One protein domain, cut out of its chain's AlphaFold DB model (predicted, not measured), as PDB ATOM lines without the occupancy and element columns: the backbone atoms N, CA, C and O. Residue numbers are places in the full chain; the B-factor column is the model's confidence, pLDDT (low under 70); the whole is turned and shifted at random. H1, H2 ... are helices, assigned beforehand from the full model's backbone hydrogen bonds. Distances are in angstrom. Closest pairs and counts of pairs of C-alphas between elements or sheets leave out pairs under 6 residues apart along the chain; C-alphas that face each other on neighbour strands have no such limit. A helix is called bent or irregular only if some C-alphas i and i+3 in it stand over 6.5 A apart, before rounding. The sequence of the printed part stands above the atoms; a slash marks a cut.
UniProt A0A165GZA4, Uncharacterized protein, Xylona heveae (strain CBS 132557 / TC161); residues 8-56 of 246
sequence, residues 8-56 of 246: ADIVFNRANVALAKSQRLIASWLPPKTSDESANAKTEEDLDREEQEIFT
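What this domain is: This is residues 8 to 56 of the 246 residues of an uncharacterized protein of Xylona heveae (strain CBS 132557 / TC161) (UniProt A0A165GZA4). The model is a wide, open U with an empty middle: the long helix H1 makes one arm, residues 30 to 34 and the short helix H2 make the base, and residues 40 to 43 lead from H2 up to H3, which makes the end of the other arm. No helix touches another, and residues 8 to 56 stand free. The printed part has 49 residues with three named helices, H1, H2 and H3 in that order along the chain, and no named strand; the class is all helix. The whole is only just extended, close to loose, with a radius of gyration of the C-alphas of 14.9 A, and its outline is flat, with spans of 36 by 31 by 17 A.

Where its parts are: H1 is residues 8 to 29, 22 residues, and is the longest helix. Its first C-alpha, that of Ala 8, is at (29.675, 35.550, 7.647), its last, that of Trp 29, is at (7.037, 20.463, 24.758), and the two are 32.1 A apart. H2 is residues 35 to 39, five residues, and measures 6.1 A from first to last C-alpha; C-alpha 35 is at (-2.431, 35.584, 23.055). H3 is residues 44 to 55 and measures 16.3 A from first to last C-alpha, ending at Phe 55 with its C-alpha at (23.328, 42.304, 38.853). Thr 56 follows as the last printed residue.

How they stand to each other: From Ala 8 to Trp 29, H1 runs toward lower x, lower y and higher z. H1 and H2 are apart, with no C-alpha of the one within 8 A of the other, and a tight link of 5 residues joins them. H2 and H3 are apart by the same test, and a tight link of 4 residues joins them. H3 runs toward higher x and higher z from Glu 44 to Phe 55. H1 and H3 are apart too. In H2 and H3 every O i to N i+4 pair is within hydrogen-bond range, and in H1 17 of 18 are. No helix is bent or irregular.

The domain as a whole: The two C-alphas farthest apart are those of Ile 10 and Thr 56, at 37.9 A. The first and last printed C-alphas, those of Ala 8 and Thr 56, are 35.3 A apart. The printed part runs from residue 8 to residue 56 with no cut, and neither link is long. The mean pLDDT of the printed part is 83.5. Residues 35 to 44 are under 70; of these, 35 to 39 belong to H2 and 44 belongs to H3. The mean pLDDT is 95 in H1, 63 in H2 and 78 in H3.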
ATOM      1  N   ALA A   8      30.320  35.097   6.420       91.56
ATOM      2  CA  ALA A   8      29.675  35.550   7.647       91.56
ATOM      3  C   ALA A   8      28.140  35.428   7.585       91.56
ATOM      4  O   ALA A   8      27.533  34.948   8.542       91.56
ATOM      5  N   ASP A   9      27.516  35.773   6.452       92.25
ATOM      6  CA  ASP A   9      26.062  35.659   6.265       92.25
ATOM      7  C   ASP A   9      25.622  34.190   6.279       92.25
ATOM      8  O   ASP A   9      24.572  33.853   6.826       92.25
ATOM      9  N   ILE A  10      26.420  33.292   5.693       94.12
ATOM     10  CA  ILE A  10      26.138  31.851   5.673       94.12
ATOM     11  C   ILE A  10      26.209  31.280   7.096       94.12
ATOM     12  O   ILE A  10      25.320  30.525   7.502       94.12
ATOM     13  N   VAL A  11      27.226  31.660   7.876       95.50
ATOM     14  CA  VAL A  11      27.379  31.237   9.278       95.50
ATOM     15  C   VAL A  11      26.258  31.803  10.156       95.50
ATOM     16  O   VAL A  11      25.640  31.044  10.904       95.50
ATOM     17  N   PHE A  12      25.928  33.090  10.017       96.00
ATOM     18  CA  PHE A  12      24.837  33.742  10.749       96.00
ATOM     19  C   PHE A  12      23.477  33.105  10.436       96.00
ATOM     20  O   PHE A  12      22.756  32.691  11.344       96.00
ATOM     21  N   ASN A  13      23.151  32.905   9.155       96.12
ATOM     22  CA  ASN A  13      21.916  32.230   8.758       96.12
ATOM     23  C   ASN A  13      21.868  30.774   9.250       96.12
ATOM     24  O   ASN A  13      20.814  30.306   9.684       96.12
ATOM     25  N   ARG A  14      22.998  30.055   9.255       96.56
ATOM     26  CA  ARG A  14      23.077  28.699   9.820       96.56
ATOM     27  C   ARG A  14      22.824  28.688  11.330       96.56
ATOM     28  O   ARG A  14      22.122  27.793  11.802       96.56
ATOM     29  N   ALA A  15      23.349  29.669  12.068       97.12
ATOM     30  CA  ALA A  15      23.078  29.842  13.494       97.12
ATOM     31  C   ALA A  15      21.591  30.145  13.748       97.12
ATOM     32  O   ALA A  15      20.959  29.451  14.543       97.12
ATOM     33  N   ASN A  16      20.997  31.073  12.991       96.56
ATOM     34  CA  ASN A  16      19.574  31.416  13.088       96.56
ATOM     35  C   ASN A  16      18.663  30.217  12.774       96.56
ATOM     36  O   ASN A  16      17.690  29.972  13.484       96.56
ATOM     37  N   VAL A  17      18.997  29.408  11.763       97.19
ATOM     38  CA  VAL A  17      18.264  28.169  11.446       97.19
ATOM     39  C   VAL A  17      18.404  27.122  12.557       97.19
ATOM     40  O   VAL A  17      17.447  26.394  12.828       97.19
ATOM     41  N   ALA A  18      19.563  27.020  13.213       97.31
ATOM     42  CA  ALA A  18      19.749  26.125  14.356       97.31
ATOM     43  C   ALA A  18      18.947  26.591  15.586       97.31
ATOM     44  O   ALA A  18      18.271  25.777  16.215       97.31
ATOM     45  N   LEU A  19      18.955  27.896  15.868       96.56
ATOM     46  CA  LEU A  19      18.195  28.542  16.939       96.56
ATOM     47  C   LEU A  19      16.679  28.413  16.724       96.56
ATOM     48  O   LEU A  19      15.960  28.003  17.631       96.56
ATOM     49  N   ALA A  20      16.181  28.646  15.509       96.12
ATOM     50  CA  ALA A  20      14.768  28.450  15.185       96.12
ATOM     51  C   ALA A  20      14.334  26.978  15.338       96.12
ATOM     52  O   ALA A  20      13.218  26.689  15.773       96.12
ATOM     53  N   LYS A  21      15.222  26.021  15.023       96.81
ATOM     54  CA  LYS A  21      14.973  24.585  15.236       96.81
ATOM     55  C   LYS A  21      14.925  24.217  16.720       96.81
ATOM     56  O   LYS A  21      14.019  23.483  17.106       96.81
ATOM     57  N   SER A  22      15.844  24.719  17.551       96.00
ATOM     58  CA  SER A  22      15.822  24.444  18.995       96.00
ATOM     59  C   SER A  22      14.611  25.088  19.672       96.00
ATOM     60  O   SER A  22      13.897  24.402  20.402       96.00
ATOM     61  N   GLN A  23      14.291  26.345  19.346       94.19
ATOM     62  CA  GLN A  23      13.079  27.021  19.817       94.19
ATOM     63  C   GLN A  23      11.804  26.265  19.420       94.19
ATOM     64  O   GLN A  23      10.923  26.087  20.258       94.19
ATOM     65  N   ARG A  24      11.709  25.755  18.182       92.50
ATOM     66  CA  ARG A  24      10.562  24.945  17.734       92.50
ATOM     67  C   ARG A  24      10.429  23.628  18.503       92.50
ATOM     68  O   ARG A  24       9.307  23.221  18.788       92.50
ATOM     69  N   LEU A  25      11.538  22.959  18.825       95.38
ATOM     70  CA  LEU A  25      11.509  21.738  19.636       95.38
ATOM     71  C   LEU A  25      11.036  22.037  21.062       95.38
ATOM     72  O   LEU A  25      10.112  21.384  21.538       95.38
ATOM     73  N   ILE A  26      11.580  23.077  21.701       94.38
ATOM     74  CA  ILE A  26      11.147  23.527  23.034       94.38
ATOM     75  C   ILE A  26       9.652  23.890  23.019       94.38
ATOM     76  O   ILE A  26       8.890  23.418  23.860       94.38
ATOM     77  N   ALA A  27       9.197  24.640  22.013       91.06
ATOM     78  CA  ALA A  27       7.791  25.004  21.837       91.06
ATOM     79  C   ALA A  27       6.859  23.807  21.556       91.06
ATOM     80  O   ALA A  27       5.653  23.947  21.709       91.06
ATOM     81  N   SER A  28       7.384  22.638  21.162       93.00
ATOM     82  CA  SER A  28       6.588  21.404  21.040       93.00
ATOM     83  C   SER A  28       6.388  20.662  22.367       93.00
ATOM     84  O   SER A  28       5.535  19.782  22.449       93.00
ATOM     85  N   TRP A  29       7.165  21.006  23.400       94.50
ATOM     86  CA  TRP A  29       7.037  20.463  24.758       94.50
ATOM     87  C   TRP A  29       6.265  21.389  25.701       94.50
ATOM     88  O   TRP A  29       5.746  20.934  26.717       94.50
ATOM     89  N   LEU A  30       6.187  22.681  25.375       91.75
ATOM     90  CA  LEU A  30       5.362  23.647  26.094       91.75
ATOM     91  C   LEU A  30       3.941  23.693  25.498       91.75
ATOM     92  O   LEU A  30       3.763  23.435  24.307       91.75
ATOM     93  N   PRO A  31       2.920  24.062  26.296       88.31
ATOM     94  CA  PRO A  31       1.619  24.452  25.765       88.31
ATOM     95  C   PRO A  31       1.754  25.568  24.712       88.31
ATOM     96  O   PRO A  31       2.683  26.378  24.796       88.31
ATOM     97  N   PRO A  32       0.839  25.654  23.728       84.56
ATOM     98  CA  PRO A  32       0.842  26.758  22.776       84.56
ATOM     99  C   PRO A  32       0.688  28.082  23.531       84.56
ATOM    100  O   PRO A  32      -0.253  28.237  24.311       84.56
ATOM    101  N   LYS A  33       1.610  29.023  23.285       77.94
ATOM    102  CA  LYS A  33       1.596  30.355  23.906       77.94
ATOM    103  C   LYS A  33       0.231  31.007  23.715       77.94
ATOM    104  O   LYS A  33      -0.278  31.063  22.592       77.94
ATOM    105  N   THR A  34      -0.349  31.498  24.802       72.44
ATOM    106  CA  THR A  34      -1.621  32.223  24.745       72.44
ATOM    107  C   THR A  34      -1.415  33.597  24.098       72.44
ATOM    108  O   THR A  34      -0.295  34.117  24.051       72.44
ATOM    109  N   SER A  35      -2.492  34.213  23.592       66.50
ATOM    110  CA  SER A  35      -2.431  35.584  23.055       66.50
ATOM    111  C   SER A  35      -1.819  36.554  24.063       66.50
ATOM    112  O   SER A  35      -1.012  37.405  23.699       66.50
ATOM    113  N   ASP A  36      -2.152  36.357  25.333       63.09
ATOM    114  CA  ASP A  36      -1.813  37.246  26.436       63.09
ATOM    115  C   ASP A  36      -0.311  37.172  26.761       63.09
ATOM    116  O   ASP A  36       0.322  38.197  26.994       63.09
ATOM    117  N   GLU A  37       0.300  35.984  26.665       61.66
ATOM    118  CA  GLU A  37       1.756  35.803  26.763       61.66
ATOM    119  C   GLU A  37       2.506  36.375  25.552       61.66
ATOM    120  O   GLU A  37       3.630  36.850  25.693       61.66
ATOM    121  N   SER A  38       1.904  36.340  24.357       61.59
ATOM    122  CA  SER A  38       2.510  36.933  23.156       61.59
ATOM    123  C   SER A  38       2.429  38.465  23.136       61.59
ATOM    124  O   SER A  38       3.346  39.116  22.647       61.59
ATOM    125  N   ALA A  39       1.366  39.037  23.711       62.19
ATOM    126  CA  ALA A  39       1.194  40.478  23.881       62.19
ATOM    127  C   ALA A  39       2.026  41.036  25.048       62.19
ATOM    128  O   ALA A  39       2.411  42.201  25.022       62.19
ATOM    129  N   ASN A  40       2.325  40.202  26.049       60.47
ATOM    130  CA  ASN A  40       3.170  40.530  27.199       60.47
ATOM    131  C   ASN A  40       4.611  40.001  27.041       60.47
ATOM    132  O   ASN A  40       5.302  39.715  28.022       60.47
ATOM    133  N   ALA A  41       5.069  39.841  25.794       63.91
ATOM    134  CA  ALA A  41       6.477  39.640  25.492       63.91
ATOM    135  C   ALA A  41       7.228  40.933  25.849       63.91
ATOM    136  O   ALA A  41       7.184  41.903  25.091       63.91
ATOM    137  N   LYS A  42       7.859  40.947  27.033       65.50
ATOM    138  CA  LYS A  42       8.639  42.085  27.544       65.50
ATOM    139  C   LYS A  42       9.615  42.587  26.484       65.50
ATOM    140  O   LYS A  42      10.202  41.781  25.759       65.50
ATOM    141  N   THR A  43       9.784  43.904  26.402       69.00
ATOM    142  CA  THR A  43      10.743  44.481  25.461       69.00
ATOM    143  C   THR A  43      12.171  44.136  25.893       69.00
ATOM    144  O   THR A  43      12.432  43.914  27.074       69.00
ATOM    145  N   GLU A  44      13.095  44.067  24.935       64.06
ATOM    146  CA  GLU A  44      14.509  43.757  25.198       64.06
ATOM    147  C   GLU A  44      15.130  44.771  26.183       64.06
ATOM    148  O   GLU A  44      15.853  44.384  27.092       64.06
ATOM    149  N   GLU A  45      14.716  46.041  26.107       71.75
ATOM    150  CA  GLU A  45      15.116  47.115  27.029       71.75
ATOM    151  C   GLU A  45      14.600  46.913  28.472       71.75
ATOM    152  O   GLU A  45      15.290  47.258  29.434       71.75
ATOM    153  N   ASP A  46      13.409  46.327  28.651       72.19
ATOM    154  CA  ASP A  46      12.894  45.975  29.983       72.19
ATOM    155  C   ASP A  46      13.636  44.766  30.572       72.19
ATOM    156  O   ASP A  46      13.882  44.730  31.778       72.19
ATOM    157  N   LEU A  47      14.026  43.796  29.735       76.69
ATOM    158  CA  LEU A  47      14.853  42.662  30.158       76.69
ATOM    159  C   LEU A  47      16.255  43.125  30.569       76.69
ATOM    160  O   LEU A  47      16.710  42.757  31.647       76.69
ATOM    161  N   ASP A  48      16.893  43.999  29.788       80.06
ATOM    162  CA  ASP A  48      18.192  44.589  30.130       80.06
ATOM    163  C   ASP A  48      18.139  45.382  31.448       80.06
ATOM    164  O   ASP A  48      19.095  45.351  32.229       80.06
ATOM    165  N   ARG A  49      17.026  46.080  31.733       83.38
ATOM    166  CA  ARG A  49      16.808  46.742  33.030       83.38
ATOM    167  C   ARG A  49      16.649  45.722  34.161       83.38
ATOM    168  O   ARG A  49      17.288  45.889  35.196       83.38
ATOM    169  N   GLU A  50      15.842  44.679  33.975       77.44
ATOM    170  CA  GLU A  50      15.664  43.614  34.973       77.44
ATOM    171  C   GLU A  50      16.985  42.877  35.261       77.44
ATOM    172  O   GLU A  50      17.317  42.640  36.424       77.44
ATOM    173  N   GLU A  51      17.789  42.579  34.238       83.25
ATOM    174  CA  GLU A  51      19.124  41.993  34.397       83.25
ATOM    175  C   GLU A  51      20.080  42.944  35.126       83.25
ATOM    176  O   GLU A  51      20.764  42.527  36.062       83.25
ATOM    177  N   GLN A  52      20.095  44.233  34.770       82.75
ATOM    178  CA  GLN A  52      20.889  45.230  35.490       82.75
ATOM    179  C   GLN A  52      20.475  45.332  36.961       82.75
ATOM    180  O   GLN A  52      21.351  45.358  37.817       82.75
ATOM    181  N   GLU A  53      19.182  45.313  37.289       79.12
ATOM    182  CA  GLU A  53      18.712  45.303  38.680       79.12
ATOM    183  C   GLU A  53      19.150  44.030  39.431       79.12
ATOM    184  O   GLU A  53      19.632  44.124  40.561       79.12
ATOM    185  N   ILE A  54      19.092  42.855  38.791       79.62
ATOM    186  CA  ILE A  54      19.568  41.577  39.358       79.62
ATOM    187  C   ILE A  54      21.087  41.584  39.608       79.62
ATOM    188  O   ILE A  54      21.548  41.028  40.608       79.62
ATOM    189  N   PHE A  55      21.870  42.206  38.722       81.12
ATOM    190  CA  PHE A  55      23.328  42.304  38.853       81.12
ATOM    191  C   PHE A  55      23.810  43.546  39.616       81.12
ATOM    192  O   PHE A  55      24.988  43.600  39.982       81.12
ATOM    193  N   THR A  56      22.944  44.518  39.926       78.38
ATOM    194  CA  THR A  56      23.292  45.583  40.874       78.38
ATOM    195  C   THR A  56      23.435  44.986  42.275       78.38
ATOM    196  O   THR A  56      22.479  44.413  42.800       78.38
TER     197      THR A  56